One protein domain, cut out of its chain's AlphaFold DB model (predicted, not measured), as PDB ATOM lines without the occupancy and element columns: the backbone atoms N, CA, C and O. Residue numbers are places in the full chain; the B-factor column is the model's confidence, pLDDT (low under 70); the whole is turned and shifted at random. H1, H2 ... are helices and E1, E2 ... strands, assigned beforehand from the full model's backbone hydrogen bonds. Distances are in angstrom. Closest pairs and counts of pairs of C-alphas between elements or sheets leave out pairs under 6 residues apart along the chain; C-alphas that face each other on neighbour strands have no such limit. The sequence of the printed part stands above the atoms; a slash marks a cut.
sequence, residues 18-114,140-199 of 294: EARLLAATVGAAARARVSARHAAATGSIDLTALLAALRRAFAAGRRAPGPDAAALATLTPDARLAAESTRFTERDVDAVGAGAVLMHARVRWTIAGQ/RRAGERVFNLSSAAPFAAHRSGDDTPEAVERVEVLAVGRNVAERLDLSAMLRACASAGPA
ATOM      1  N   GLU A  18      34.222   3.096   9.652       55.84
ATOM      2  CA  GLU A  18      33.932   4.152   8.669       55.84
ATOM      3  C   GLU A  18      35.145   4.466   7.778       55.84
ATOM      4  O   GLU A  18      35.070   4.365   6.555       55.84
ATOM      5  N   ALA A  19      36.305   4.738   8.387       55.12
ATOM      6  CA  ALA A  19      37.536   5.077   7.672       55.12
ATOM      7  C   ALA A  19      38.056   3.918   6.802       55.12
ATOM      8  O   ALA A  19      38.654   4.145   5.749       55.12
ATOM      9  N   ARG A  20      37.806   2.663   7.205       59.00
ATOM     10  CA  ARG A  20      38.182   1.481   6.406       59.00
ATOM     11  C   ARG A  20      37.260   1.281   5.208       59.00
ATOM     12  O   ARG A  20      37.733   0.898   4.143       59.00
ATOM     13  N   LEU A  21      35.966   1.551   5.372       55.62
ATOM     14  CA  LEU A  21      34.982   1.486   4.290       55.62
ATOM     15  C   LEU A  21      35.217   2.561   3.233       55.62
ATOM     16  O   LEU A  21      35.213   2.258   2.043       55.62
ATOM     17  N   LEU A  22      35.505   3.789   3.654       55.38
ATOM     18  CA  LEU A  22      35.826   4.892   2.748       55.38
ATOM     19  C   LEU A  22      37.107   4.621   1.956       55.38
ATOM     20  O   LEU A  22      37.137   4.827   0.743       55.38
ATOM     21  N   ALA A  23      38.138   4.074   2.608       54.62
ATOM     22  CA  ALA A  23      39.378   3.670   1.947       54.62
ATOM     23  C   ALA A  23      39.184   2.521   0.935       54.62
ATOM     24  O   ALA A  23      39.906   2.457  -0.056       54.62
ATOM     25  N   ALA A  24      38.201   1.640   1.153       51.50
ATOM     26  CA  ALA A  24      37.901   0.506   0.275       51.50
ATOM     27  C   ALA A  24      37.040   0.864  -0.956       51.50
ATOM     28  O   ALA A  24      36.839   0.021  -1.830       51.50
ATOM     29  N   THR A  25      36.524   2.092  -1.053       55.00
ATOM     30  CA  THR A  25      35.678   2.528  -2.178       55.00
ATOM     31  C   THR A  25      36.505   3.266  -3.237       55.00
ATOM     32  O   THR A  25      37.135   4.297  -2.979       55.00
ATOM     33  N   VAL A  26      36.509   2.717  -4.456       51.22
ATOM     34  CA  VAL A  26      37.500   3.001  -5.518       51.22
ATOM     35  C   VAL A  26      37.231   4.307  -6.304       51.22
ATOM     36  O   VAL A  26      37.920   4.608  -7.269       51.22
ATOM     37  N   GLY A  27      36.296   5.172  -5.887       53.53
ATOM     38  CA  GLY A  27      36.104   6.469  -6.560       53.53
ATOM     39  C   GLY A  27      35.124   7.423  -5.880       53.53
ATOM     40  O   GLY A  27      34.269   6.999  -5.109       53.53
ATOM     41  N   ALA A  28      35.222   8.722  -6.188       52.38
ATOM     42  CA  ALA A  28      34.392   9.777  -5.589       52.38
ATOM     43  C   ALA A  28      32.885   9.613  -5.880       52.38
ATOM     44  O   ALA A  28      32.063   9.790  -4.986       52.38
ATOM     45  N   ALA A  29      32.518   9.185  -7.095       54.22
ATOM     46  CA  ALA A  29      31.127   8.883  -7.453       54.22
ATOM     47  C   ALA A  29      30.594   7.624  -6.740       54.22
ATOM     48  O   ALA A  29      29.433   7.576  -6.345       54.22
ATOM     49  N   ALA A  30      31.460   6.626  -6.523       56.69
ATOM     50  CA  ALA A  30      31.117   5.437  -5.750       56.69
ATOM     51  C   ALA A  30      30.940   5.770  -4.258       56.69
ATOM     52  O   ALA A  30      30.024   5.239  -3.640       56.69
ATOM     53  N   ARG A  31      31.757   6.682  -3.705       61.72
ATOM     54  CA  ARG A  31      31.640   7.198  -2.326       61.72
ATOM     55  C   ARG A  31      30.335   7.949  -2.093       61.72
ATOM     56  O   ARG A  31      29.676   7.679  -1.101       61.72
ATOM     57  N   ALA A  32      29.915   8.789  -3.040       61.34
ATOM     58  CA  ALA A  32      28.672   9.563  -2.944       61.34
ATOM     59  C   ALA A  32      27.394   8.704  -2.833       61.34
ATOM     60  O   ALA A  32      26.344   9.217  -2.463       61.34
ATOM     61  N   ARG A  33      27.468   7.407  -3.162       68.94
ATOM     62  CA  ARG A  33      26.336   6.463  -3.115       68.94
ATOM     63  C   ARG A  33      26.453   5.423  -2.008       68.94
ATOM     64  O   ARG A  33      25.542   4.606  -1.835       68.94
ATOM     65  N   VAL A  34      27.566   5.418  -1.276       78.38
ATOM     66  CA  VAL A  34      27.663   4.622  -0.058       78.38
ATOM     67  C   VAL A  34      26.877   5.342   1.018       78.38
ATOM     68  O   VAL A  34      27.130   6.495   1.342       78.38
ATOM     69  N   SER A  35      25.904   4.637   1.565       86.25
ATOM     70  CA  SER A  35      25.122   5.090   2.702       86.25
ATOM     71  C   SER A  35      25.134   4.011   3.766       86.25
ATOM     72  O   SER A  35      25.366   2.826   3.492       86.25
ATOM     73  N   ALA A  36      24.901   4.435   4.996       87.44
ATOM     74  CA  ALA A  36      24.695   3.543   6.108       87.44
ATOM     75  C   ALA A  36      23.261   3.707   6.606       87.44
ATOM     76  O   ALA A  36      22.655   4.773   6.500       87.44
ATOM     77  N   ARG A  37      22.705   2.624   7.126       91.19
ATOM     78  CA  ARG A  37      21.413   2.606   7.797       91.19
ATOM     79  C   ARG A  37      21.585   1.861   9.104       91.19
ATOM     80  O   ARG A  37      22.204   0.795   9.138       91.19
ATOM     81  N   HIS A  38      21.095   2.456  10.173       92.81
ATOM     82  CA  HIS A  38      21.176   1.920  11.513       92.81
ATOM     83  C   HIS A  38      19.766   1.727  12.044       92.81
ATOM     84  O   HIS A  38      19.013   2.688  12.131       92.81
ATOM     85  N   ALA A  39      19.425   0.502  12.420       93.88
ATOM     86  CA  ALA A  39      18.146   0.199  13.033       93.88
ATOM     87  C   ALA A  39      18.351  -0.505  14.370       93.88
ATOM     88  O   ALA A  39      19.156  -1.434  14.478       93.88
ATOM     89  N   ALA A  40      17.595  -0.081  15.376       92.75
ATOM     90  CA  ALA A  40      17.541  -0.719  16.679       92.75
ATOM     91  C   ALA A  40      16.126  -1.235  16.933       92.75
ATOM     92  O   ALA A  40      15.147  -0.541  16.663       92.75
ATOM     93  N   ALA A  41      16.006  -2.440  17.476       93.81
ATOM     94  CA  ALA A  41      14.726  -3.028  17.840       93.81
ATOM     95  C   ALA A  41      14.800  -3.729  19.194       93.81
ATOM     96  O   ALA A  41      15.856  -4.208  19.610       93.81
ATOM     97  N   THR A  42      13.656  -3.782  19.863       92.00
ATOM     98  CA  THR A  42      13.435  -4.489  21.126       92.00
ATOM     99  C   THR A  42      12.240  -5.427  21.004       92.00
ATOM    100  O   THR A  42      11.346  -5.190  20.191       92.00
ATOM    101  N   GLY A  43      12.196  -6.467  21.826       88.75
ATOM    102  CA  GLY A  43      11.175  -7.520  21.791       88.75
ATOM    103  C   GLY A  43      11.826  -8.883  21.596       88.75
ATOM    104  O   GLY A  43      13.041  -8.995  21.718       88.75
ATOM    105  N   SER A  44      11.044  -9.917  21.289       89.25
ATOM    106  CA  SER A  44      11.608 -11.246  21.028       89.25
ATOM    107  C   SER A  44      12.037 -11.377  19.566       89.25
ATOM    108  O   SER A  44      11.205 -11.569  18.677       89.25
ATOM    109  N   ILE A  45      13.337 -11.231  19.300       90.50
ATOM    110  CA  ILE A  45      13.909 -11.291  17.945       90.50
ATOM    111  C   ILE A  45      14.674 -12.604  17.774       90.50
ATOM    112  O   ILE A  45      15.553 -12.912  18.577       90.50
ATOM    113  N   ASP A  46      14.393 -13.347  16.705       90.38
ATOM    114  CA  ASP A  46      15.178 -14.512  16.298       90.38
ATOM    115  C   ASP A  46      16.481 -14.057  15.625       90.38
ATOM    116  O   ASP A  46      16.516 -13.595  14.475       90.38
ATOM    117  N   LEU A  47      17.581 -14.185  16.371       88.75
ATOM    118  CA  LEU A  47      18.907 -13.809  15.896       88.75
ATOM    119  C   LEU A  47      19.332 -14.675  14.704       88.75
ATOM    120  O   LEU A  47      19.930 -14.162  13.760       88.75
ATOM    121  N   THR A  48      19.009 -15.966  14.697       87.50
ATOM    122  CA  THR A  48      19.373 -16.879  13.606       87.50
ATOM    123  C   THR A  48      18.682 -16.472  12.309       87.50
ATOM    124  O   THR A  48      19.345 -16.348  11.268       87.50
ATOM    125  N   ALA A  49      17.382 -16.180  12.370       89.00
ATOM    126  CA  ALA A  49      16.615 -15.675  11.235       89.00
ATOM    127  C   ALA A  49      17.159 -14.331  10.732       89.00
ATOM    128  O   ALA A  49      17.330 -14.164   9.519       89.00
ATOM    129  N   LEU A  50      17.509 -13.408  11.635       91.12
ATOM    130  CA  LEU A  50      18.094 -12.113  11.276       91.12
ATOM    131  C   LEU A  50      19.440 -12.268  10.565       91.12
ATOM    132  O   LEU A  50      19.662 -11.692   9.496       91.12
ATOM    133  N   LEU A  51      20.350 -13.067  11.125       89.25
ATOM    134  CA  LEU A  51      21.654 -13.314  10.514       89.25
ATOM    135  C   LEU A  51      21.498 -13.999   9.147       89.25
ATOM    136  O   LEU A  51      22.224 -13.668   8.207       89.25
ATOM    137  N   ALA A  52      20.538 -14.915   8.997       87.12
ATOM    138  CA  ALA A  52      20.208 -15.524   7.711       87.12
ATOM    139  C   ALA A  52      19.636 -14.505   6.711       87.12
ATOM    140  O   ALA A  52      20.028 -14.512   5.541       87.12
ATOM    141  N   ALA A  53      18.760 -13.598   7.149       89.69
ATOM    142  CA  ALA A  53      18.200 -12.537   6.315       89.69
ATOM    143  C   ALA A  53      19.286 -11.575   5.814       89.69
ATOM    144  O   ALA A  53      19.356 -11.300   4.615       89.69
ATOM    145  N   LEU A  54      20.201 -11.156   6.691       89.00
ATOM    146  CA  LEU A  54      21.354 -10.335   6.320       89.00
ATOM    147  C   LEU A  54      22.263 -11.063   5.325       89.00
ATOM    148  O   LEU A  54      22.640 -10.485   4.308       89.00
ATOM    149  N   ARG A  55      22.565 -12.349   5.546       85.38
ATOM    150  CA  ARG A  55      23.333 -13.166   4.586       85.38
ATOM    151  C   ARG A  55      22.653 -13.239   3.217       85.38
ATOM    152  O   ARG A  55      23.339 -13.109   2.204       85.38
ATOM    153  N   ARG A  56      21.325 -13.398   3.172       84.31
ATOM    154  CA  ARG A  56      20.551 -13.347   1.918       84.31
ATOM    155  C   ARG A  56      20.637 -11.974   1.256       84.31
ATOM    156  O   ARG A  56      20.813 -11.919   0.046       84.31
ATOM    157  N   ALA A  57      20.591 -10.885   2.021       85.19
ATOM    158  CA  ALA A  57      20.757  -9.532   1.490       85.19
ATOM    159  C   ALA A  57      22.168  -9.302   0.908       85.19
ATOM    160  O   ALA A  57      22.302  -8.759  -0.187       85.19
ATOM    161  N   PHE A  58      23.221  -9.808   1.563       81.56
ATOM    162  CA  PHE A  58      24.575  -9.838   0.992       81.56
ATOM    163  C   PHE A  58      24.644 -10.663  -0.298       81.56
ATOM    164  O   PHE A  58      25.291 -10.248  -1.258       81.56
ATOM    165  N   ALA A  59      23.985 -11.824  -0.340       77.12
ATOM    166  CA  ALA A  59      23.954 -12.679  -1.524       77.12
ATOM    167  C   ALA A  59      23.178 -12.042  -2.688       77.12
ATOM    168  O   ALA A  59      23.638 -12.109  -3.821       77.12
ATOM    169  N   ALA A  60      22.052 -11.377  -2.420       76.12
ATOM    170  CA  ALA A  60      21.241 -10.692  -3.429       76.12
ATOM    171  C   ALA A  60      21.960  -9.483  -4.054       76.12
ATOM    172  O   ALA A  60      21.761  -9.174  -5.234       76.12
ATOM    173  N   GLY A  61      22.820  -8.819  -3.273       70.69
ATOM    174  CA  GLY A  61      23.715  -7.769  -3.761       70.69
ATOM    175  C   GLY A  61      24.836  -8.290  -4.668       70.69
ATOM    176  O   GLY A  61      25.458  -7.507  -5.384       70.69
ATOM    177  N   ARG A  62      25.088  -9.604  -4.681       68.88
ATOM    178  CA  ARG A  62      26.044 -10.243  -5.591       68.88
ATOM    179  C   ARG A  62      25.340 -10.714  -6.860       68.88
ATOM    180  O   ARG A  62      24.144 -10.999  -6.873       68.88
ATOM    181  N   ARG A  63      26.095 -10.799  -7.955       63.56
ATOM    182  CA  ARG A  63      25.613 -11.441  -9.183       63.56
ATOM    183  C   ARG A  63      25.424 -12.940  -8.921       63.56
ATOM    184  O   ARG A  63      26.141 -13.512  -8.098       63.56
ATOM    185  N   ALA A  64      24.460 -13.557  -9.607       60.00
ATOM    186  CA  ALA A  64      24.253 -15.002  -9.554       60.00
ATOM    187  C   ALA A  64      25.582 -15.744  -9.808       60.00
ATOM    188  O   ALA A  64      26.410 -15.239 -10.576       60.00
ATOM    189  N   PRO A  65      25.812 -16.905  -9.164       60.19
ATOM    190  CA  PRO A  65      26.988 -17.712  -9.454       60.19
ATOM    191  C   PRO A  65      27.062 -17.976 -10.960       60.19
ATOM    192  O   PRO A  65      26.036 -18.159 -11.617       60.19
ATOM    193  N   GLY A  66      28.278 -17.941 -11.508       62.06
ATOM    194  CA  GLY A  66      28.490 -18.284 -12.910       62.06
ATOM    195  C   GLY A  66      27.994 -19.705 -13.215       62.06
ATOM    196  O   GLY A  66      27.827 -20.498 -12.283       62.06
ATOM    197  N   PRO A  67      27.762 -20.030 -14.498       70.81
ATOM    198  CA  PRO A  67      27.382 -21.377 -14.913       70.81
ATOM    199  C   PRO A  67      28.348 -22.420 -14.332       70.81
ATOM    200  O   PRO A  67      29.553 -22.173 -14.226       70.81
ATOM    201  N   ASP A  68      27.809 -23.562 -13.911       77.69
ATOM    202  CA  ASP A  68      28.600 -24.660 -13.360       77.69
ATOM    203  C   ASP A  68      29.487 -25.309 -14.439       77.69
ATOM    204  O   ASP A  68      29.383 -25.014 -15.629       77.69
ATOM    205  N   ALA A  69      30.410 -26.185 -14.030       75.56
ATOM    206  CA  ALA A  69      31.356 -26.805 -14.961       75.56
ATOM    207  C   ALA A  69      30.651 -27.586 -16.088       75.56
ATOM    208  O   ALA A  69      31.135 -27.598 -17.220       75.56
ATOM    209  N   ALA A  70      29.494 -28.186 -15.790       79.62
ATOM    210  CA  ALA A  70      28.666 -28.886 -16.763       79.62
ATOM    211  C   ALA A  70      28.048 -27.916 -17.785       79.62
ATOM    212  O   ALA A  70      28.161 -28.143 -18.989       79.62
ATOM    213  N   ALA A  71      27.479 -26.794 -17.338       77.50
ATOM    214  CA  ALA A  71      26.958 -25.755 -18.219       77.50
ATOM    215  C   ALA A  71      28.075 -25.095 -19.039       77.50
ATOM    216  O   ALA A  71      27.930 -24.929 -20.249       77.50
ATOM    217  N   LEU A  72      29.230 -24.797 -18.434       77.69
ATOM    218  CA  LEU A  72      30.399 -24.233 -19.123       77.69
ATOM    219  C   LEU A  72      30.933 -25.150 -20.229       77.69
ATOM    220  O   LEU A  72      31.414 -24.648 -21.248       77.69
ATOM    221  N   ALA A  73      30.846 -26.473 -20.058       81.12
ATOM    222  CA  ALA A  73      31.283 -27.454 -21.052       81.12
ATOM    223  C   ALA A  73      30.433 -27.427 -22.334       81.12
ATOM    224  O   ALA A  73      30.952 -27.726 -23.406       81.12
ATOM    225  N   THR A  74      29.165 -27.019 -22.235       87.44
ATOM    226  CA  THR A  74      28.239 -26.916 -23.380       87.44
ATOM    227  C   THR A  74      28.320 -25.586 -24.136       87.44
ATOM    228  O   THR A  74      27.756 -25.459 -25.221       87.44
ATOM    229  N   LEU A  75      29.027 -24.590 -23.589       85.19
ATOM    230  CA  LEU A  75      29.175 -23.268 -24.200       85.19
ATOM    231  C   LEU A  75      30.300 -23.236 -25.241       85.19
ATOM    232  O   LEU A  75      31.344 -23.872 -25.078       85.19
ATOM    233  N   THR A  76      30.112 -22.426 -26.286       90.31
ATOM    234  CA  THR A  76      31.170 -22.109 -27.255       90.31
ATOM    235  C   THR A  76      32.318 -21.340 -26.578       90.31
ATOM    236  O   THR A  76      32.092 -20.688 -25.554       90.31
ATOM    237  N   PRO A  77      33.549 -21.370 -27.126       85.31
ATOM    238  CA  PRO A  77      34.689 -20.638 -26.564       85.31
ATOM    239  C   PRO A  77      34.409 -19.145 -26.331       85.31
ATOM    240  O   PRO A  77      34.730 -18.624 -25.264       85.31
ATOM    241  N   ASP A  78      33.722 -18.486 -27.268       82.38
ATOM    242  CA  ASP A  78      33.354 -17.069 -27.151       82.38
ATOM    243  C   ASP A  78      32.297 -16.827 -26.065       82.38
ATOM    244  O   ASP A  78      32.395 -15.874 -25.292       82.38
ATOM    245  N   ALA A  79      31.311 -17.722 -25.939       78.69
ATOM    246  CA  ALA A  79      30.309 -17.651 -24.876       78.69
ATOM    247  C   ALA A  79      30.917 -17.930 -23.491       78.69
ATOM    248  O   ALA A  79      30.498 -17.332 -22.499       78.69
ATOM    249  N   ARG A  80      31.937 -18.793 -23.418       79.12
ATOM    250  CA  ARG A  80      32.703 -19.054 -22.195       79.12
ATOM    251  C   ARG A  80      33.519 -17.828 -21.787       79.12
ATOM    252  O   ARG A  80      33.422 -17.408 -20.639       79.12
ATOM    253  N   LEU A  81      34.227 -17.203 -22.727       76.19
ATOM    254  CA  LEU A  81      34.973 -15.963 -22.489       76.19
ATOM    255  C   LEU A  81      34.042 -14.810 -22.069       76.19
ATOM    256  O   LEU A  81      34.364 -14.046 -21.159       76.19
ATOM    257  N   ALA A  82      32.861 -14.692 -22.681       72.06
ATOM    258  CA  ALA A  82      31.835 -13.721 -22.293       72.06
ATOM    259  C   ALA A  82      31.283 -13.984 -20.877       72.06
ATOM    260  O   ALA A  82      31.121 -13.056 -20.080       72.06
ATOM    261  N   ALA A  83      31.037 -15.245 -20.514       69.50
ATOM    262  CA  ALA A  83      30.614 -15.621 -19.163       69.50
ATOM    263  C   ALA A  83      31.719 -15.373 -18.115       69.50
ATOM    264  O   ALA A  83      31.441 -14.907 -17.011       69.50
ATOM    265  N   GLU A  84      32.981 -15.633 -18.459       66.12
ATOM    266  CA  GLU A  84      34.136 -15.417 -17.580       66.12
ATOM    267  C   GLU A  84      34.475 -13.931 -17.408       66.12
ATOM    268  O   GLU A  84      34.730 -13.491 -16.290       66.12
ATOM    269  N   SER A  85      34.408 -13.129 -18.472       61.94
ATOM    270  CA  SER A  85      34.613 -11.672 -18.402       61.94
ATOM    271  C   SER A  85      33.508 -10.966 -17.610       61.94
ATOM    272  O   SER A  85      33.782 -10.040 -16.846       61.94
ATOM    273  N   THR A  86      32.266 -11.445 -17.697       58.72
ATOM    274  CA  THR A  86      31.135 -10.904 -16.922       58.72
ATOM    275  C   THR A  86      31.090 -11.395 -15.470       58.72
ATOM    276  O   THR A  86      30.452 -10.758 -14.624       58.72
ATOM    277  N   ARG A  87      31.814 -12.472 -15.131       56.34
ATOM    278  CA  ARG A  87      31.958 -12.980 -13.753       56.34
ATOM    279  C   ARG A  87      32.612 -11.964 -12.813       56.34
ATOM    280  O   ARG A  87      32.324 -11.977 -11.619       56.34
ATOM    281  N   PHE A  88      33.473 -11.099 -13.350       51.53
ATOM    282  CA  PHE A  88      34.216 -10.095 -12.580       51.53
ATOM    283  C   PHE A  88      33.620  -8.687 -12.659       51.53
ATOM    284  O   PHE A  88      34.019  -7.817 -11.889       51.53
ATOM    285  N   THR A  89      32.649  -8.452 -13.544       52.56
ATOM    286  CA  THR A  89      31.891  -7.196 -13.535       52.56
ATOM    287  C   THR A  89      30.925  -7.200 -12.352       52.56
ATOM    288  O   THR A  89      30.042  -8.062 -12.280       52.56
ATOM    289  N   GLU A  90      31.104  -6.259 -11.414       56.03
ATOM    290  CA  GLU A  90      30.114  -5.973 -10.369       56.03
ATOM    291  C   GLU A  90      28.729  -5.827 -11.023       56.03
ATOM    292  O   GLU A  90      28.621  -5.309 -12.137       56.03
ATOM    293  N   ARG A  91      27.665  -6.318 -10.363       60.78
ATOM    294  CA  ARG A  91      26.288  -6.052 -10.811       60.78
ATOM    295  C   ARG A  91      26.184  -4.548 -11.017       60.78
ATOM    296  O   ARG A  91      26.571  -3.817 -10.111       60.78
ATOM    297  N   ASP A  92      25.709  -4.119 -12.182       58.44
ATOM    298  CA  ASP A  92      25.531  -2.700 -12.453       58.44
ATOM    299  C   ASP A  92      24.536  -2.143 -11.428       58.44
ATOM    300  O   ASP A  92      23.330  -2.389 -11.495       58.44
ATOM    301  N   VAL A  93      25.080  -1.502 -10.393       59.22
ATOM    302  CA  VAL A  93      24.313  -0.958  -9.267       59.22
ATOM    303  C   VAL A  93      23.532   0.281  -9.716       59.22
ATOM    304  O   VAL A  93      22.665   0.759  -8.985       59.22
ATOM    305  N   ASP A  94      23.797   0.750 -10.940       57.81
ATOM    306  CA  ASP A  94      23.190   1.921 -11.557       57.81
ATOM    307  C   ASP A  94      22.056   1.542 -12.520       57.81
ATOM    308  O   ASP A  94      21.331   2.414 -13.002       57.81
ATOM    309  N   ALA A  95      21.847   0.243 -12.767       61.41
ATOM    310  CA  ALA A  95      20.694  -0.226 -13.516       61.41
ATOM    311  C   ALA A  95      19.399   0.165 -12.785       61.41
ATOM    312  O   ALA A  95      19.239  -0.065 -11.583       61.41
ATOM    313  N   VAL A  96      18.444   0.741 -13.518       55.09
ATOM    314  CA  VAL A  96      17.123   1.108 -12.990       55.09
ATOM    315  C   VAL A  96      16.469  -0.135 -12.371       55.09
ATOM    316  O   VAL A  96      16.205  -1.116 -13.061       55.09
ATOM    317  N   GLY A  97      16.240  -0.107 -11.054       61.09
ATOM    318  CA  GLY A  97      15.710  -1.248 -10.295       61.09
ATOM    319  C   GLY A  97      16.762  -2.118  -9.592       61.09
ATOM    320  O   GLY A  97      16.409  -3.148  -9.016       61.09
ATOM    321  N   ALA A  98      18.040  -1.727  -9.593       69.00
ATOM    322  CA  ALA A  98      19.053  -2.360  -8.755       69.00
ATOM    323  C   ALA A  98      18.699  -2.201  -7.260       69.00
ATOM    324  O   ALA A  98      18.459  -1.098  -6.767       69.00
ATOM    325  N   GLY A  99      18.635  -3.326  -6.542       77.75
ATOM    326  CA  GLY A  99      18.391  -3.351  -5.097       77.75
ATOM    327  C   GLY A  99      19.587  -2.848  -4.278       77.75
ATOM    328  O   GLY A  99      20.650  -2.551  -4.821       77.75
ATOM    329  N   ALA A 100      19.424  -2.778  -2.953       84.75
ATOM    330  CA  ALA A 100      20.524  -2.447  -2.047       84.75
ATOM    331  C   ALA A 100      21.660  -3.478  -2.150       84.75
ATOM    332  O   ALA A 100      21.418  -4.687  -2.170       84.75
ATOM    333  N   VAL A 101      22.907  -3.002  -2.156       84.81
ATOM    334  CA  VAL A 101      24.102  -3.859  -2.142       84.81
ATOM    335  C   VAL A 101      24.832  -3.657  -0.824       84.81
ATOM    336  O   VAL A 101      25.475  -2.628  -0.621       84.81
ATOM    337  N   LEU A 102      24.742  -4.648   0.064       84.56
ATOM    338  CA  LEU A 102      25.438  -4.643   1.350       84.56
ATOM    339  C   LEU A 102      26.938  -4.882   1.174       84.56
ATOM    340  O   LEU A 102      27.352  -5.869   0.572       84.56
ATOM    341  N   MET A 103      27.750  -4.005   1.760       81.69
ATOM    342  CA  MET A 103      29.210  -4.126   1.815       81.69
ATOM    343  C   MET A 103      29.696  -4.497   3.214       81.69
ATOM    344  O   MET A 103      30.661  -5.249   3.357       81.69
ATOM    345  N   HIS A 104      29.012  -3.999   4.238       85.12
ATOM    346  CA  HIS A 104      29.316  -4.259   5.635       85.12
ATOM    347  C   HIS A 104      28.027  -4.309   6.448       85.12
ATOM    348  O   HIS A 104      27.085  -3.568   6.173       85.12
ATOM    349  N   ALA A 105      27.984  -5.175   7.452       87.69
ATOM    350  CA  ALA A 105      26.928  -5.162   8.446       87.69
ATOM    351  C   ALA A 105      27.499  -5.516   9.813       87.69
ATOM    352  O   ALA A 105      28.284  -6.455   9.945       87.69
ATOM    353  N   ARG A 106      27.068  -4.797  10.836       88.75
ATOM    354  CA  ARG A 106      27.389  -5.054  12.233       88.75
ATOM    355  C   ARG A 106      26.085  -5.273  12.976       88.75
ATOM    356  O   ARG A 106      25.194  -4.437  12.905       88.75
ATOM    357  N   VAL A 107      25.996  -6.388  13.683       89.00
ATOM    358  CA  VAL A 107      24.842  -6.770  14.494       89.00
ATOM    359  C   VAL A 107      25.308  -6.877  15.932       89.00
ATOM    360  O   VAL A 107      26.217  -7.651  16.226       89.00
ATOM    361  N   ARG A 108      24.698  -6.111  16.827       89.19
ATOM    362  CA  ARG A 108      24.876  -6.224  18.275       89.19
ATOM    363  C   ARG A 108      23.570  -6.681  18.889       89.19
ATOM    364  O   ARG A 108      22.509  -6.270  18.430       89.19
ATOM    365  N   TRP A 109      23.642  -7.513  19.915       91.50
ATOM    366  CA  TRP A 109      22.452  -7.983  20.611       91.50
ATOM    367  C   TRP A 109      22.682  -8.118  22.106       91.50
ATOM    368  O   TRP A 109      23.813  -8.293  22.572       91.50
ATOM    369  N   THR A 110      21.583  -8.084  22.849       88.44
ATOM    370  CA  THR A 110      21.547  -8.418  24.271       88.44
ATOM    371  C   THR A 110      20.436  -9.417  24.544       88.44
ATOM    372  O   THR A 110      19.321  -9.278  24.042       88.44
ATOM    373  N   ILE A 111      20.746 -10.411  25.366       85.19
ATOM    374  CA  ILE A 111      19.802 -11.383  25.902       85.19
ATOM    375  C   ILE A 111      19.459 -10.928  27.323       85.19
ATOM    376  O   ILE A 111      20.369 -10.625  28.110       85.19
ATOM    377  N   ALA A 112      18.169 -10.898  27.658       69.94
ATOM    378  CA  ALA A 112      17.744 -10.807  29.047       69.94
ATOM    379  C   ALA A 112      18.383 -11.976  29.810       69.94
ATOM    380  O   ALA A 112      18.320 -13.117  29.357       69.94
ATOM    381  N   GLY A 113      19.068 -11.696  30.920       59.78
ATOM    382  CA  GLY A 113      19.671 -12.763  31.712       59.78
ATOM    383  C   GLY A 113      18.569 -13.704  32.177       59.78
ATOM    384  O   GLY A 113      17.708 -13.277  32.942       59.78
ATOM    385  N   GLN A 114      18.586 -14.957  31.720       50.34
ATOM    386  CA  GLN A 114      17.864 -15.996  32.435       50.34
ATOM    387  C   GLN A 114      18.483 -16.055  33.830       50.34
ATOM    388  O   GLN A 114      19.710 -16.039  33.972       50.34
ATOM    389  N   ARG A 140      23.051 -10.148  32.155       64.44
ATOM    390  CA  ARG A 140      22.722  -9.874  30.754       64.44
ATOM    391  C   ARG A 140      23.890 -10.331  29.884       64.44
ATOM    392  O   ARG A 140      25.004  -9.825  30.023       64.44
ATOM    393  N   ARG A 141      23.644 -11.293  28.996       77.69
ATOM    394  CA  ARG A 141      24.626 -11.737  28.000       77.69
ATOM    395  C   ARG A 141      24.496 -10.833  26.772       77.69
ATOM    396  O   ARG A 141      23.395 -10.616  26.275       77.69
ATOM    397  N   ALA A 142      25.607 -10.288  26.292       83.31
ATOM    398  CA  ALA A 142      25.650  -9.442  25.102       83.31
ATOM    399  C   ALA A 142      26.610 -10.037  24.071       83.31
ATOM    400  O   ALA A 142      27.600 -10.670  24.438       83.31
ATOM    401  N   GLY A 143      26.324  -9.826  22.790       85.38
ATOM    402  CA  GLY A 143      27.155 -10.324  21.701       85.38
ATOM    403  C   GLY A 143      27.206  -9.375  20.513       85.38
ATOM    404  O   GLY A 143      26.411  -8.441  20.385       85.38
ATOM    405  N   GLU A 144      28.188  -9.607  19.647       85.81
ATOM    406  CA  GLU A 144      28.393  -8.837  18.429       85.81
ATOM    407  C   GLU A 144      28.837  -9.747  17.281       85.81
ATOM    408  O   GLU A 144      29.637 -10.667  17.462       85.81
ATOM    409  N   ARG A 145      28.342  -9.466  16.074       85.12
ATOM    410  CA  ARG A 145      28.714 -10.160  14.844       85.12
ATOM    411  C   ARG A 145      28.882  -9.167  13.709       85.12
ATOM    412  O   ARG A 145      28.055  -8.283  13.504       85.12
ATOM    413  N   VAL A 146      29.964  -9.334  12.956       82.25
ATOM    414  CA  VAL A 146      30.346  -8.431  11.870       82.25
ATOM    415  C   VAL A 146      30.455  -9.213  10.566       82.25
ATOM    416  O   VAL A 146      31.074 -10.275  10.509       82.25
ATOM    417  N   PHE A 147      29.870  -8.665   9.510       78.94
ATOM    418  CA  PHE A 147      29.880  -9.188   8.153       78.94
ATOM    419  C   PHE A 147      30.525  -8.172   7.218       78.94
ATOM    420  O   PHE A 147      30.225  -6.983   7.273       78.94
ATOM    421  N   ASN A 148      31.377  -8.657   6.325       77.75
ATOM    422  CA  ASN A 148      31.969  -7.900   5.233       77.75
ATOM    423  C   ASN A 148      31.635  -8.580   3.906       77.75
ATOM    424  O   ASN A 148      31.438  -9.797   3.852       77.75
ATOM    425  N   LEU A 149      31.683  -7.818   2.815       65.56
ATOM    426  CA  LEU A 149      31.510  -8.333   1.459       65.56
ATOM    427  C   LEU A 149      32.469  -9.496   1.151       65.56
ATOM    428  O   LEU A 149      32.093 -10.412   0.435       65.56
ATOM    429  N   SER A 150      33.681  -9.503   1.707       57.22
ATOM    430  CA  SER A 150      34.653 -10.594   1.550       57.22
ATOM    431  C   SER A 150      34.432 -11.763   2.517       57.22
ATOM    432  O   SER A 150      34.716 -12.901   2.163       57.22
ATOM    433  N   SER A 151      33.876 -11.521   3.710       54.28
ATOM    434  CA  SER A 151      33.600 -12.570   4.706       54.28
ATOM    435  C   SER A 151      32.217 -13.217   4.550       54.28
ATOM    436  O   SER A 151      31.888 -14.156   5.268       54.28
ATOM    437  N   ALA A 152      31.405 -12.733   3.606       52.06
ATOM    438  CA  ALA A 152      30.066 -13.241   3.333       52.06
ATOM    439  C   ALA A 152      30.010 -14.359   2.257       52.06
ATOM    440  O   ALA A 152      28.937 -14.609   1.712       52.06
ATOM    441  N   ALA A 153      31.119 -15.013   1.863       49.44
ATOM    442  CA  ALA A 153      31.093 -16.162   0.924       49.44
ATOM    443  C   ALA A 153      32.101 -17.289   1.260       49.44
ATOM    444  O   ALA A 153      33.246 -16.957   1.557       49.44
ATOM    445  N   PRO A 154      31.756 -18.588   1.082       48.84
ATOM    446  CA  PRO A 154      30.426 -19.197   1.063       48.84
ATOM    447  C   PRO A 154      30.073 -19.751   2.456       48.84
ATOM    448  O   PRO A 154      30.862 -20.444   3.095       48.84
ATOM    449  N   PHE A 155      28.860 -19.468   2.931       48.88
ATOM    450  CA  PHE A 155      28.306 -20.163   4.087       48.88
ATOM    451  C   PHE A 155      27.907 -21.569   3.635       48.88
ATOM    452  O   PHE A 155      26.852 -21.746   3.030       48.88
ATOM    453  N   ALA A 156      28.731 -22.574   3.929       41.03
ATOM    454  CA  ALA A 156      28.169 -23.897   4.143       41.03
ATOM    455  C   ALA A 156      27.093 -23.734   5.225       41.03
ATOM    456  O   ALA A 156      27.373 -23.189   6.294       41.03
ATOM    457  N   ALA A 157      25.873 -24.191   4.950       42.22
ATOM    458  CA  ALA A 157      24.747 -24.194   5.884       42.22
ATOM    459  C   ALA A 157      24.991 -25.057   7.145       42.22
ATOM    460  O   ALA A 157      24.088 -25.269   7.943       42.22
ATOM    461  N   HIS A 158      26.220 -25.532   7.351       41.28
ATOM    462  CA  HIS A 158      26.617 -26.403   8.438       41.28
ATOM    463  C   HIS A 158      27.932 -25.925   9.053       41.28
ATOM    464  O   HIS A 158      29.021 -26.351   8.675       41.28
ATOM    465  N   ARG A 159      27.825 -25.074  10.072       39.84
ATOM    466  CA  ARG A 159      28.644 -25.264  11.268       39.84
ATOM    467  C   ARG A 159      27.703 -25.432  12.449       39.84
ATOM    468  O   ARG A 159      27.193 -24.468  13.002       39.84
ATOM    469  N   SER A 160      27.450 -26.710  12.716       41.25
ATOM    470  CA  SER A 160      27.183 -27.268  14.037       41.25
ATOM    471  C   SER A 160      27.929 -26.480  15.126       41.25
ATOM    472  O   SER A 160      29.136 -26.267  14.995       41.25
ATOM    473  N   GLY A 161      27.203 -26.048  16.161       42.62
ATOM    474  CA  GLY A 161      27.783 -25.649  17.448       42.62
ATOM    475  C   GLY A 161      27.853 -24.157  17.782       42.62
ATOM    476  O   GLY A 161      28.480 -23.820  18.778       42.62
ATOM    477  N   ASP A 162      27.251 -23.253  17.004       42.50
ATOM    478  CA  ASP A 162      27.073 -21.877  17.485       42.50
ATOM    479  C   ASP A 162      25.865 -21.859  18.436       42.50
ATOM    480  O   ASP A 162      24.726 -21.937  17.974       42.50
ATOM    481  N   ASP A 163      26.117 -21.737  19.744       52.56
ATOM    482  CA  ASP A 163      25.145 -21.364  20.791       52.56
ATOM    483  C   ASP A 163      24.626 -19.930  20.552       52.56
ATOM    484  O   ASP A 163      24.704 -19.040  21.406       52.56
ATOM    485  N   THR A 164      24.164 -19.631  19.337       54.59
ATOM    486  CA  THR A 164      23.456 -18.388  19.086       54.59
ATOM    487  C   THR A 164      22.118 -18.487  19.799       54.59
ATOM    488  O   THR A 164      21.362 -19.415  19.505       54.59
ATOM    489  N   PRO A 165      21.814 -17.559  20.719       58.44
ATOM    490  CA  PRO A 165      20.522 -17.548  21.387       58.44
ATOM    491  C   PRO A 165      19.405 -17.501  20.346       58.44
ATOM    492  O   PRO A 165      19.459 -16.704  19.406       58.44
ATOM    493  N   GLU A 166      18.401 -18.355  20.521       70.75
ATOM    494  CA  GLU A 166      17.256 -18.449  19.610       70.75
ATOM    495  C   GLU A 166      16.372 -17.194  19.682       70.75
ATOM    496  O   GLU A 166      15.751 -16.818  18.694       70.75
ATOM    497  N   ALA A 167      16.383 -16.487  20.818       81.56
ATOM    498  CA  ALA A 167      15.703 -15.210  20.998       81.56
ATOM    499  C   ALA A 167      16.580 -14.194  21.751       81.56
ATOM    500  O   ALA A 167      17.250 -14.524  22.732       81.56
ATOM    501  N   VAL A 168      16.567 -12.941  21.298       87.94
ATOM    502  CA  VAL A 168      17.277 -11.810  21.920       87.94
ATOM    503  C   VAL A 168      16.305 -10.665  22.201       87.94
ATOM    504  O   VAL A 168      15.373 -10.465  21.433       87.94
ATOM    505  N   GLU A 169      16.536  -9.917  23.286       88.75
ATOM    506  CA  GLU A 169      15.638  -8.856  23.786       88.75
ATOM    507  C   GLU A 169      15.821  -7.532  23.035       88.75
ATOM    508  O   GLU A 169      14.879  -6.766  22.840       88.75
ATOM    509  N   ARG A 170      17.062  -7.235  22.639       90.62
ATOM    510  CA  ARG A 170      17.421  -6.020  21.905       90.62
ATOM    511  C   ARG A 170      18.461  -6.341  20.854       90.62
ATOM    512  O   ARG A 170      19.410  -7.083  21.116       90.62
ATOM    513  N   VAL A 171      18.303  -5.726  19.689       92.88
ATOM    514  CA  VAL A 171      19.232  -5.814  18.565       92.88
ATOM    515  C   VAL A 171      19.503  -4.430  18.003       92.88
ATOM    516  O   VAL A 171      18.595  -3.615  17.870       92.88
ATOM    517  N   GLU A 172      20.750  -4.200  17.617       92.81
ATOM    518  CA  GLU A 172      21.189  -3.045  16.842       92.81
ATOM    519  C   GLU A 172      21.881  -3.549  15.574       92.81
ATOM    520  O   GLU A 172      22.854  -4.307  15.638       92.81
ATOM    521  N   VAL A 173      21.366  -3.148  14.416       92.06
ATOM    522  CA  VAL A 173      21.914  -3.478  13.102       92.06
ATOM    523  C   VAL A 173      22.393  -2.203  12.446       92.06
ATOM    524  O   VAL A 173      21.616  -1.300  12.163       92.06
ATOM    525  N   LEU A 174      23.677  -2.164  12.134       91.88
ATOM    526  CA  LEU A 174      24.274  -1.160  11.274       91.88
ATOM    527  C   LEU A 174      24.612  -1.828   9.945       91.88
ATOM    528  O   LEU A 174      25.472  -2.704   9.898       91.88
ATOM    529  N   ALA A 175      23.956  -1.413   8.869       90.12
ATOM    530  CA  ALA A 175      24.182  -1.908   7.519       90.12
ATOM    531  C   ALA A 175      24.748  -0.796   6.640       90.12
ATOM    532  O   ALA A 175      24.265   0.332   6.667       90.12
ATOM    533  N   VAL A 176      25.774  -1.104   5.851       87.88
ATOM    534  CA  VAL A 176      26.481  -0.122   5.024       87.88
ATOM    535  C   VAL A 176      26.692  -0.689   3.634       87.88
ATOM    536  O   VAL A 176      27.069  -1.854   3.469       87.88
ATOM    537  N   GLY A 177      26.470   0.138   2.622       84.56
ATOM    538  CA  GLY A 177      26.636  -0.266   1.237       84.56
ATOM    539  C   GLY A 177      26.031   0.723   0.253       84.56
ATOM    540  O   GLY A 177      25.748   1.869   0.595       84.56
ATOM    541  N   ARG A 178      25.833   0.281  -0.988       83.25
ATOM    542  CA  ARG A 178      25.243   1.116  -2.044       83.25
ATOM    543  C   ARG A 178      23.721   1.040  -1.985       83.25
ATOM    544  O   ARG A 178      23.168  -0.051  -1.827       83.25
ATOM    545  N   ASN A 179      23.060   2.190  -2.123       83.56
ATOM    546  CA  ASN A 179      21.597   2.333  -2.081       83.56
ATOM    547  C   ASN A 179      20.945   1.794  -0.787       83.56
ATOM    548  O   ASN A 179      19.752   1.505  -0.767       83.56
ATOM    549  N   VAL A 180      21.710   1.630   0.299       86.50
ATOM    550  CA  VAL A 180      21.218   1.037   1.553       86.50
ATOM    551  C   VAL A 180      20.205   1.947   2.245       86.50
ATOM    552  O   VAL A 180      19.156   1.461   2.653       86.50
ATOM    553  N   ALA A 181      20.462   3.257   2.318       85.44
ATOM    554  CA  ALA A 181      19.526   4.211   2.915       85.44
ATOM    555  C   ALA A 181      18.133   4.159   2.264       85.44
ATOM    556  O   ALA A 181      17.128   4.114   2.965       85.44
ATOM    557  N   GLU A 182      18.073   4.097   0.932       84.12
ATOM    558  CA  GLU A 182      16.815   4.190   0.180       84.12
ATOM    559  C   GLU A 182      16.122   2.842  -0.051       84.12
ATOM    560  O   GLU A 182      14.899   2.787  -0.152       84.12
ATOM    561  N   ARG A 183      16.886   1.749  -0.196       87.06
ATOM    562  CA  ARG A 183      16.366   0.465  -0.709       87.06
ATOM    563  C   ARG A 183      16.405  -0.684   0.293       87.06
ATOM    564  O   ARG A 183      15.797  -1.715   0.018       87.06
ATOM    565  N   LEU A 184      17.116  -0.556   1.415       89.25
ATOM    566  CA  LEU A 184      17.143  -1.586   2.454       89.25
ATOM    567  C   LEU A 184      16.212  -1.205   3.601       89.25
ATOM    568  O   LEU A 184      16.547  -0.341   4.401       89.25
ATOM    569  N   ASP A 185      15.083  -1.897   3.723       92.00
ATOM    570  CA  ASP A 185      14.180  -1.728   4.860       92.00
ATOM    571  C   ASP A 185      14.608  -2.632   6.032       92.00
ATOM    572  O   ASP A 185      14.207  -3.796   6.137       92.00
ATOM    573  N   LEU A 186      15.474  -2.099   6.902       92.12
ATOM    574  CA  LEU A 186      15.909  -2.804   8.112       92.12
ATOM    575  C   LEU A 186      14.764  -2.979   9.115       92.12
ATOM    576  O   LEU A 186      14.705  -4.011   9.780       92.12
ATOM    577  N   SER A 187      13.834  -2.025   9.193       92.69
ATOM    578  CA  SER A 187      12.661  -2.122  10.061       92.69
ATOM    579  C   SER A 187      11.783  -3.317   9.700       92.69
ATOM    580  O   SER A 187      11.425  -4.113  10.570       92.69
ATOM    581  N   ALA A 188      11.436  -3.474   8.420       91.81
ATOM    582  CA  ALA A 188      10.658  -4.617   7.951       91.81
ATOM    583  C   ALA A 188      11.417  -5.935   8.145       91.81
ATOM    584  O   ALA A 188      10.817  -6.919   8.573       91.81
ATOM    585  N   MET A 189      12.732  -5.945   7.898       93.25
ATOM    586  CA  MET A 189      13.570  -7.120   8.147       93.25
ATOM    587  C   MET A 189      13.543  -7.534   9.623       93.25
ATOM    588  O   MET A 189      13.324  -8.705   9.911       93.25
ATOM    589  N   LEU A 190      13.712  -6.590  10.553       93.31
ATOM    590  CA  LEU A 190      13.688  -6.864  11.993       93.31
ATOM    591  C   LEU A 190      12.321  -7.384  12.451       93.31
ATOM    592  O   LEU A 190      12.268  -8.357  13.199       93.31
ATOM    593  N   ARG A 191      11.217  -6.807  11.956       91.81
ATOM    594  CA  ARG A 191       9.860  -7.302  12.253       91.81
ATOM    595  C   ARG A 191       9.614  -8.706  11.703       91.81
ATOM    596  O   ARG A 191       8.999  -9.521  12.378       91.81
ATOM    597  N   ALA A 192      10.113  -9.000  10.503       90.56
ATOM    598  CA  ALA A 192      10.010 -10.329   9.900       90.56
ATOM    599  C   ALA A 192      10.854 -11.390  10.628       90.56
ATOM    600  O   ALA A 192      10.636 -12.582  10.429       90.56
ATOM    601  N   CYS A 193      11.807 -10.969  11.461       91.06
ATOM    602  CA  CYS A 193      12.615 -11.835  12.316       91.06
ATOM    603  C   CYS A 193      12.100 -11.877  13.762       91.06
ATOM    604  O   CYS A 193      12.871 -12.171  14.671       91.06
ATOM    605  N   ALA A 194      10.819 -11.578  13.997       89.50
ATOM    606  CA  ALA A 194      10.188 -11.854  15.282       89.50
ATOM    607  C   ALA A 194      10.275 -13.353  15.602       89.50
ATOM    608  O   ALA A 194      10.002 -14.191  14.742       89.50
ATOM    609  N   SER A 195      10.659 -13.685  16.834       85.88
ATOM    610  CA  SER A 195      10.679 -15.073  17.285       85.88
ATOM    611  C   SER A 195       9.259 -15.635  17.296       85.88
ATOM    612  O   SER A 195       8.328 -14.986  17.770       85.88
ATOM    613  N   ALA A 196       9.103 -16.860  16.797       80.38
ATOM    614  CA  ALA A 196       7.852 -17.609  16.879       80.38
ATOM    615  C   ALA A 196       7.718 -18.395  18.198       80.38
ATOM    616  O   ALA A 196       6.742 -19.126  18.374       80.38
ATOM    617  N   GLY A 197       8.700 -18.283  19.101       80.88
ATOM    618  CA  GLY A 197       8.773 -19.068  20.331       80.88
ATOM    619  C   GLY A 197       9.068 -20.555  20.097       80.88
ATOM    620  O   GLY A 197       9.203 -21.001  18.954       80.88
ATOM    621  N   PRO A 198       9.144 -21.343  21.179       81.94
ATOM    622  CA  PRO A 198       9.505 -22.756  21.114       81.94
ATOM    623  C   PRO A 198       8.491 -23.575  20.300       81.94
ATOM    624  O   PRO A 198       7.276 -23.413  20.431       81.94
ATOM    625  N   ALA A 199       8.978 -24.456  19.419       82.88
ATOM    626  CA  ALA A 199       8.148 -25.318  18.569       82.88
ATOM    627  C   ALA A 199       7.337 -26.336  19.400       82.88
ATOM    628  O   ALA A 199       7.895 -26.926  20.326       82.88
TER     629      ALA A 199
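This is residues 18 to 114 and 140 to 199 of the 294 residues of the protein "Hypothetical protein" of Mantoniella antarctica (UniProt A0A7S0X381). A twisted wall of four antiparallel strands has helices over one face, H3 and H7 with the short H6, while the opposite face is largely bare. From one end of this body an arm with two helices, H4 and H5, reaches away and makes much of the length. The printed part has 157 residues, with seven named helices and four named strands in the order H1 H2 E1 H3 H4 H5 E2 E3 E4 H6 H7; the sheet runs E1 E4 E2 E3. The class is mixed, helices and strands; the whole is only just loose, close to compact, with a radius of gyration of the C-alphas of 18.4 A, and elongated, spanning 61 by 39 by 26 A.

H1, residues 18 to 23, begins at C-alpha 18 (33.932, 4.152, 8.669). H2 is residues 28 to 31. E1, residues 34 to 45, is 27.7 A long and bends by 87 degrees at residue 42. H3, residues 47 to 60, is 19.7 A long. H4 is residues 69 to 74; H5, residues 77 to 87, is 15.2 A long. E2, residues 101 to 111, is 29.4 A long and bends by 63 degrees at residue 104. E3, residues 141 to 148, is 24.2 A long, and E4, residues 168 to 178, 28.4 A. H6 is residues 180 to 183; H7, residues 186 to 192, ends at C-alpha 192 (10.010, -10.329, 9.900).

E1 and E3 are the edge strands. Across the antiparallel neighbours E1 and E4, N 39 and O 173 are within hydrogen-bond range at 2.8 A; across E4 and E2, also antiparallel neighbours, N 106 and O 174 are within hydrogen-bond range at 2.8 A; and across the antiparallel neighbours E2 and E3, N 107 and O 145 are within hydrogen-bond range at 2.8 A. H3 and H7 on one face of the sheet make two layers, helices over a sheet. H3 lies over E4 and E2 at a height over the sheet of 9.2 A; its closest C-alphas to E2 are Phe 58 and Leu 102, 5.3 A. H7 lies over E4 at a height of 8.3 A. H3, with residues 50 to 53 alone, and H7 only just touch, with 3 pairs of C-alphas within 8 A, the closest Leu 50 and Leu 190 at 6.9 A. H6 is on the same face. H1 only grazes the sheet; H2 is not on it. H4 and H5 are close but not clearly touching, the C-alphas of Leu 72 and Arg 80 being 6.4 A apart. Every O i to N i+4 pair is within hydrogen-bond range in H1, H3, H5 and H7, and 1 of 2 in H4; H2 and H6 are too short for such a pair.

The farthest C-alphas, Asp 78 and Gln 114, are 61.6 A apart. Residues 115 to 139 are not printed; C-alphas 114 and 140 are 8.0 A apart across the cut. The links H5 to E2 and E3 to E4 are long. Mean pLDDT of the printed part is 74.7; 58 residues are under 70, among them 18 to 33 and 149 to 165.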